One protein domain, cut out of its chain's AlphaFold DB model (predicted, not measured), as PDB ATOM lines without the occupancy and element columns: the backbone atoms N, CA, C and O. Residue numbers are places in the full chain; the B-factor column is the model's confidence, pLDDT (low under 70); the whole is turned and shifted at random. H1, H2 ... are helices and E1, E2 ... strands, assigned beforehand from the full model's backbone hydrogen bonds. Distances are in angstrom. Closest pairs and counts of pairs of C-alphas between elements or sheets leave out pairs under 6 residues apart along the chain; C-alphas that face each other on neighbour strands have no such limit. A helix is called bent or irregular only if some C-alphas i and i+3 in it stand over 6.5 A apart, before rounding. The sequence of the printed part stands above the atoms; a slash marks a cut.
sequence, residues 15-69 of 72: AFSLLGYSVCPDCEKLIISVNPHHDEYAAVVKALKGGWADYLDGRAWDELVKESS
ATOM      1  N   ALA A  15     232.090 185.950 122.363       90.19
ATOM      2  CA  ALA A  15     231.577 186.785 123.446       90.19
ATOM      3  C   ALA A  15     232.705 187.235 124.378       90.19
ATOM      4  O   ALA A  15     232.847 188.418 124.668       90.19
ATOM      5  N   PHE A  16     233.550 186.292 124.796       91.38
ATOM      6  CA  PHE A  16     234.741 186.577 125.589       91.38
ATOM      7  C   PHE A  16     235.822 185.514 125.384       91.38
ATOM      8  O   PHE A  16     235.575 184.439 124.830       91.38
ATOM      9  N   SER A  17     237.032 185.840 125.841       90.12
ATOM     10  CA  SER A  17     238.147 184.903 125.950       90.12
ATOM     11  C   SER A  17     238.342 184.512 127.410       90.12
ATOM     12  O   SER A  17     238.397 185.379 128.283       90.12
ATOM     13  N   LEU A  18     238.443 183.214 127.675       87.69
ATOM     14  CA  LEU A  18     238.706 182.642 128.988       87.69
ATOM     15  C   LEU A  18     239.980 181.815 128.908       87.69
ATOM     16  O   LEU A  18     239.996 180.786 128.240       87.69
ATOM     17  N   LEU A  19     241.043 182.254 129.586       87.00
ATOM     18  CA  LEU A  19     242.322 181.525 129.650       87.00
ATOM     19  C   LEU A  19     242.925 181.221 128.263       87.00
ATOM     20  O   LEU A  19     243.563 180.194 128.066       87.00
ATOM     21  N   GLY A  20     242.692 182.102 127.284       86.44
ATOM     22  CA  GLY A  20     243.133 181.912 125.897       86.44
ATOM     23  C   GLY A  20     242.152 181.139 125.009       86.44
ATOM     24  O   GLY A  20     242.378 181.047 123.803       86.44
ATOM     25  N   TYR A  21     241.044 180.638 125.559       90.19
ATOM     26  CA  TYR A  21     239.987 179.955 124.815       90.19
ATOM     27  C   TYR A  21     238.822 180.891 124.492       90.19
ATOM     28  O   TYR A  21     238.396 181.686 125.323       90.19
ATOM     29  N   SER A  22     238.240 180.754 123.301       93.75
ATOM     30  CA  SER A  22     237.047 181.513 122.912       93.75
ATOM     31  C   SER A  22     235.771 180.904 123.497       93.75
ATOM     32  O   SER A  22     235.553 179.693 123.416       93.75
ATOM     33  N   VAL A  23     234.861 181.748 123.980       94.94
ATOM     34  CA  VAL A  23     233.486 181.374 124.336       94.94
ATOM     35  C   VAL A  23     232.508 182.100 123.412       94.94
ATOM     36  O   VAL A  23     232.639 183.302 123.184       94.94
ATOM     37  N   CYS A  24     231.549 181.374 122.832       95.25
ATOM     38  CA  CYS A  24     230.537 181.971 121.959       95.25
ATOM     39  C   CYS A  24     229.396 182.620 122.764       95.25
ATOM     40  O   CYS A  24     229.187 182.241 123.920       95.25
ATOM     41  N   PRO A  25     228.618 183.543 122.167       94.75
ATOM     42  CA  PRO A  25     227.520 184.228 122.861       94.75
ATOM     43  C   PRO A  25     226.446 183.310 123.457       94.75
ATOM     44  O   PRO A  25     225.898 183.603 124.517       94.75
ATOM     45  N   ASP A  26     226.143 182.181 122.817       94.00
ATOM     46  CA  ASP A  26     225.139 181.251 123.349       94.00
ATOM     47  C   ASP A  26     225.674 180.482 124.560       94.00
ATOM     48  O   ASP A  26     224.975 180.313 125.560       94.00
ATOM     49  N   CYS A  27     226.945 180.076 124.514       94.69
ATOM     50  CA  CYS A  27     227.594 179.414 125.638       94.69
ATOM     51  C   CYS A  27     227.861 180.367 126.807       94.69
ATOM     52  O   CYS A  27     227.809 179.923 127.948       94.69
ATOM     53  N   GLU A  28     228.089 181.660 126.559       95.31
ATOM     54  CA  GLU A  28     228.118 182.684 127.611       95.31
ATOM     55  C   GLU A  28     226.791 182.714 128.377       95.31
ATOM     56  O   GLU A  28     226.773 182.562 129.600       95.31
ATOM     57  N   LYS A  29     225.672 182.856 127.658       95.06
ATOM     58  CA  LYS A  29     224.337 182.874 128.274       95.06
ATOM     59  C   LYS A  29     224.062 181.584 129.037       95.06
ATOM     60  O   LYS A  29     223.518 181.638 130.141       95.06
ATOM     61  N   LEU A  30     224.461 180.439 128.477       94.69
ATOM     62  CA  LEU A  30     224.350 179.149 129.151       94.69
ATOM     63  C   LEU A  30     225.151 179.137 130.460       94.69
ATOM     64  O   LEU A  30     224.580 178.826 131.494       94.69
ATOM     65  N   ILE A  31     226.428 179.531 130.453       94.56
ATOM     66  CA  ILE A  31     227.266 179.576 131.666       94.56
ATOM     67  C   ILE A  31     226.626 180.442 132.761       94.56
ATOM     68  O   ILE A  31     226.619 180.043 133.923       94.56
ATOM     69  N   ILE A  32     226.081 181.607 132.407       93.62
ATOM     70  CA  ILE A  32     225.487 182.543 133.377       93.62
ATOM     71  C   ILE A  32     224.180 181.993 133.974       93.62
ATOM     72  O   ILE A  32     223.857 182.282 135.124       93.62
ATOM     73  N   SER A  33     223.417 181.219 133.198       94.81
ATOM     74  CA  SER A  33     222.069 180.762 133.567       94.81
ATOM     75  C   SER A  33     221.987 179.304 134.023       94.81
ATOM     76  O   SER A  33     220.949 178.892 134.546       94.81
ATOM     77  N   VAL A  34     223.044 178.509 133.831       93.94
ATOM     78  CA  VAL A  34     223.015 177.072 134.112       93.94
ATOM     79  C   VAL A  34     222.895 176.806 135.615       93.94
ATOM     80  O   VAL A  34     223.624 177.360 136.437       93.94
ATOM     81  N   ASN A  35     221.959 175.931 135.978       95.25
ATOM     82  CA  ASN A  35     221.661 175.557 137.355       95.25
ATOM     83  C   ASN A  35     222.135 174.117 137.623       95.25
ATOM     84  O   ASN A  35     221.980 173.290 136.730       95.25
ATOM     85  N   PRO A  36     222.633 173.771 138.827       94.69
ATOM     86  CA  PRO A  36     223.014 172.398 139.188       94.69
ATOM     87  C   PRO A  36     221.965 171.307 138.930       94.69
ATOM     88  O   PRO A  36     222.324 170.136 138.829       94.69
ATOM     89  N   HIS A  37     220.685 171.668 138.844       94.75
ATOM     90  CA  HIS A  37     219.586 170.749 138.550       94.75
ATOM     91  C   HIS A  37     219.287 170.583 137.052       94.75
ATOM     92  O   HIS A  37     218.417 169.790 136.705       94.75
ATOM     93  N   HIS A  38     219.960 171.329 136.176       92.75
ATOM     94  CA  HIS A  38     219.815 171.213 134.726       92.75
ATOM     95  C   HIS A  38     220.798 170.180 134.161       92.75
ATOM     96  O   HIS A  38     221.936 170.072 134.625       92.75
ATOM     97  N   ASP A  39     220.385 169.467 133.114       90.19
ATOM     98  CA  ASP A  39     221.196 168.422 132.478       90.19
ATOM     99  C   ASP A  39     222.494 168.988 131.873       90.19
ATOM    100  O   ASP A  39     223.549 168.346 131.878       90.19
ATOM    101  N   GLU A  40     222.455 170.237 131.411       92.12
ATOM    102  CA  GLU A  40     223.586 170.937 130.807       92.12
ATOM    103  C   GLU A  40     224.673 171.306 131.826       92.12
ATOM    104  O   GLU A  40     225.821 171.541 131.440       92.12
ATOM    105  N   TYR A  41     224.360 171.328 133.127       93.94
ATOM    106  CA  TYR A  41     225.304 171.735 134.171       93.94
ATOM    107  C   TYR A  41     226.559 170.876 134.182       93.94
ATOM    108  O   TYR A  41     227.678 171.394 134.177       93.94
ATOM    109  N   ALA A  42     226.388 169.553 134.142       94.31
ATOM    110  CA  ALA A  42     227.510 168.626 134.148       94.31
ATOM    111  C   ALA A  42     228.415 168.827 132.921       94.31
ATOM    112  O   ALA A  42     229.641 168.761 133.041       94.31
ATOM    113  N   ALA A  43     227.826 169.123 131.759       92.88
ATOM    114  CA  ALA A  43     228.562 169.378 130.527       92.88
ATOM    115  C   ALA A  43     229.341 170.702 130.588       92.88
ATOM    116  O   ALA A  43     230.537 170.715 130.287       92.88
ATOM    117  N   VAL A  44     228.707 171.787 131.047       95.12
ATOM    118  CA  VAL A  44     229.360 173.098 131.213       95.12
ATOM    119  C   VAL A  44     230.513 173.001 132.211       95.12
ATOM    120  O   VAL A  44     231.632 173.417 131.908       95.12
ATOM    121  N   VAL A  45     230.280 172.389 133.375       95.69
ATOM    122  CA  VAL A  45     231.321 172.199 134.395       95.69
ATOM    123  C   VAL A  45     232.470 171.355 133.855       95.69
ATOM    124  O   VAL A  45     233.630 171.679 134.110       95.69
ATOM    125  N   LYS A  46     232.185 170.289 133.098       95.19
ATOM    126  CA  LYS A  46     233.224 169.460 132.478       95.19
ATOM    127  C   LYS A  46     234.073 170.263 131.492       95.19
ATOM    128  O   LYS A  46     235.295 170.160 131.552       95.19
ATOM    129  N   ALA A  47     233.453 171.067 130.629       95.06
ATOM    130  CA  ALA A  47     234.170 171.888 129.656       95.06
ATOM    131  C   ALA A  47     235.072 172.933 130.336       95.06
ATOM    132  O   ALA A  47     236.252 173.040 130.008       95.06
ATOM    133  N   LEU A  48     234.549 173.644 131.342       94.50
ATOM    134  CA  LEU A  48     235.319 174.640 132.093       94.50
ATOM    135  C   LEU A  48     236.466 174.005 132.887       94.50
ATOM    136  O   LEU A  48     237.568 174.548 132.910       94.50
ATOM    137  N   LYS A  49     236.240 172.833 133.494       93.56
ATOM    138  CA  LYS A  49     237.303 172.066 134.161       93.56
ATOM    139  C   LYS A  49     238.389 171.618 133.187       93.56
ATOM    140  O   LYS A  49     239.553 171.657 133.561       93.56
ATOM    141  N   GLY A  50     238.015 171.212 131.972       92.38
ATOM    142  CA  GLY A  50     238.964 170.882 130.908       92.38
ATOM    143  C   GLY A  50     239.837 172.081 130.551       92.38
ATOM    144  O   GLY A  50     241.049 172.013 130.710       92.38
ATOM    145  N   GLY A  51     239.218 173.217 130.212       91.31
ATOM    146  CA  GLY A  51     239.962 174.441 129.887       91.31
ATOM    147  C   GLY A  51     240.863 174.928 131.026       91.31
ATOM    148  O   GLY A  51     241.972 175.395 130.781       91.31
ATOM    149  N   TRP A  52     240.424 174.777 132.279       91.00
ATOM    150  CA  TRP A  52     241.245 175.075 133.453       91.00
ATOM    151  C   TRP A  52     242.443 174.128 133.598       91.00
ATOM    152  O   TRP A  52     243.555 174.584 133.853       91.00
ATOM    153  N   ALA A  53     242.235 172.820 133.430       90.44
ATOM    154  CA  ALA A  53     243.305 171.828 133.506       90.44
ATOM    155  C   ALA A  53     244.351 172.033 132.398       90.44
ATOM    156  O   ALA A  53     245.547 171.993 132.681       90.44
ATOM    157  N   ASP A  54     243.900 172.327 131.178       89.44
ATOM    158  CA  ASP A  54     244.778 172.611 130.043       89.44
ATOM    159  C   ASP A  54     245.565 173.913 130.255       89.44
ATOM    160  O   ASP A  54     246.733 174.000 129.895       89.44
ATOM    161  N   TYR A  55     244.951 174.929 130.872       87.25
ATOM    162  CA  TYR A  55     245.640 176.175 131.223       87.25
ATOM    163  C   TYR A  55     246.697 175.983 132.323       87.25
ATOM    164  O   TYR A  55     247.783 176.576 132.266       87.25
ATOM    165  N   LEU A  56     246.380 175.165 133.334       88.44
ATOM    166  CA  LEU A  56     247.333 174.805 134.382       88.44
ATOM    167  C   LEU A  56     248.551 174.100 133.783       88.44
ATOM    168  O   LEU A  56     249.668 174.390 134.205       88.44
ATOM    169  N   ASP A  57     248.344 173.205 132.815       87.69
ATOM    170  CA  ASP A  57     249.403 172.399 132.192       87.69
ATOM    171  C   ASP A  57     250.286 171.695 133.245       87.69
ATOM    172  O   ASP A  57     251.513 171.721 133.222       87.69
ATOM    173  N   GLY A  58     249.638 171.141 134.278       83.38
ATOM    174  CA  GLY A  58     250.308 170.470 135.397       83.38
ATOM    175  C   GLY A  58     250.965 171.389 136.437       83.38
ATOM    176  O   GLY A  58     251.471 170.880 137.438       83.38
ATOM    177  N   ARG A  59     250.929 172.714 136.253       83.69
ATOM    178  CA  ARG A  59     251.458 173.694 137.215       83.69
ATOM    179  C   ARG A  59     250.549 173.854 138.428       83.69
ATOM    180  O   ARG A  59     249.330 173.676 138.351       83.69
ATOM    181  N   ALA A  60     251.141 174.219 139.561       84.88
ATOM    182  CA  ALA A  60     250.379 174.515 140.770       84.88
ATOM    183  C   ALA A  60     249.753 175.918 140.699       84.88
ATOM    184  O   ALA A  60     250.315 176.848 140.125       84.88
ATOM    185  N   TRP A  61     248.602 176.099 141.353       79.88
ATOM    186  CA  TRP A  61     247.931 177.404 141.431       79.88
ATOM    187  C   TRP A  61     248.845 178.511 141.985       79.88
ATOM    188  O   TRP A  61     248.871 179.615 141.449       79.88
ATOM    189  N   ASP A  62     249.655 178.204 143.000       83.56
ATOM    190  CA  ASP A  62     250.571 179.174 143.614       83.56
ATOM    191  C   ASP A  62     251.677 179.654 142.660       83.56
ATOM    192  O   ASP A  62     252.201 180.757 142.829       83.56
ATOM    193  N   GLU A  63     252.042 178.848 141.660       80.81
ATOM    194  CA  GLU A  63     253.011 179.229 140.626       80.81
ATOM    195  C   GLU A  63     252.386 180.248 139.666       80.81
ATOM    196  O   GLU A  63     252.989 181.285 139.388       80.81
ATOM    197  N   LEU A  64     251.132 180.018 139.261       78.19
ATOM    198  CA  LEU A  64     250.378 180.931 138.397       78.19
ATOM    199  C   LEU A  64     250.111 182.288 139.057       78.19
ATOM    200  O   LEU A  64     250.242 183.336 138.423       78.19
ATOM    201  N   VAL A  65     249.743 182.286 140.341       79.00
ATOM    202  CA  VAL A  65     249.449 183.527 141.077       79.00
ATOM    203  C   VAL A  65     250.695 184.409 141.202       79.00
ATOM    204  O   VAL A  65     250.597 185.636 141.113       79.00
ATOM    205  N   LYS A  66     251.881 183.808 141.364       74.56
ATOM    206  CA  LYS A  66     253.153 184.547 141.431       74.56
ATOM    207  C   LYS A  66     253.538 185.183 140.094       74.56
ATOM    208  O   LYS A  66     254.002 186.318 140.090       74.56
ATOM    209  N   GLU A  67     253.310 184.505 138.969       66.44
ATOM    210  CA  GLU A  67     253.541 185.085 137.634       66.44
ATOM    211  C   GLU A  67     252.620 186.285 137.371       66.44
ATOM    212  O   GLU A  67     253.074 187.332 136.913       66.44
ATOM    213  N   SER A  68     251.341 186.167 137.738       61.28
ATOM    214  CA  SER A  68     250.352 187.243 137.589       61.28
ATOM    215  C   SER A  68     250.678 188.497 138.410       61.28
ATOM    216  O   SER A  68     250.234 189.582 138.044       61.28
ATOM    217  N   SER A  69     251.406 188.362 139.518       59.88
ATOM    218  CA  SER A  69     251.737 189.470 140.426       59.88
ATOM    219  C   SER A  69     253.112 190.096 140.157       59.88
ATOM    220  O   SER A  69     253.407 191.161 140.694       59.88
TER     221      SER A  69
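AT A GLANCE: This is residues 15 to 69 of the 72 residues of an uncharacterized protein of Firmicutes bacterium (UniProt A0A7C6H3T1). A loose, open frame has the long helix H2 as its base, with the small hairpin E1-E2 over its middle and H1 over its first half. H3 stands at the far end of H2, across a gap from the hairpin and H1, and residues 57 to 63 stick out. The printed part has 55 residues, in the order E1, E2, H1, H2, H3, with a two-stranded antiparallel sheet; it is mostly helix. It is loose, with a radius of gyration of the C-alphas of 13.2 A, and spans 35 by 22 by 16 A.

HOW THE PARTS SIT: Begin at E1, residues 16 to 18, and E2, residues 21 to 23, an antiparallel hairpin at 139 degrees; N 18 and O 21 are within hydrogen-bond range at 2.8 A. Next comes H1, residues 25 to 33; the closest C-alphas of E1 and H1, Phe 16 and Glu 28, are 7.9 A apart. H2, residues 39 to 56, is close to but not clearly touching H1, at Ile 31 and Val 44, whose C-alphas are 6.8 A apart; at 72 degrees they are only just about perpendicular. The closest C-alphas of E2 and H2, Tyr 21 and Gly 51, are 7.5 A apart. H3, residues 61 to 69, is close to but not clearly touching H2, at C-alphas Leu 56 and Leu 64, 7.9 A apart. H3 is apart from E1, E2 and H1. Every O i to N i+4 pair is within hydrogen-bond range in H1 and H3, and 13 of 14 in H2.

IN THESE COORDINATES: Find C-alpha 16 at (234.741, 186.577, 125.589), where E1 begins. H1 runs 12.5 A; H2 runs 27.0 A from C-alpha 39 at (221.196, 168.422, 132.478), only just irregular, with C-alphas 39 and 42 at 6.53 A. H3 runs 12.7 A to C-alpha 69 at (251.737, 189.470, 140.426).

THE WHOLE: The farthest C-alphas, Asp 39 and Ser 69, are 37.9 A apart. The printed part has no cut and its four links are tight. Look for low confidence at residues 67 to 69, under 70.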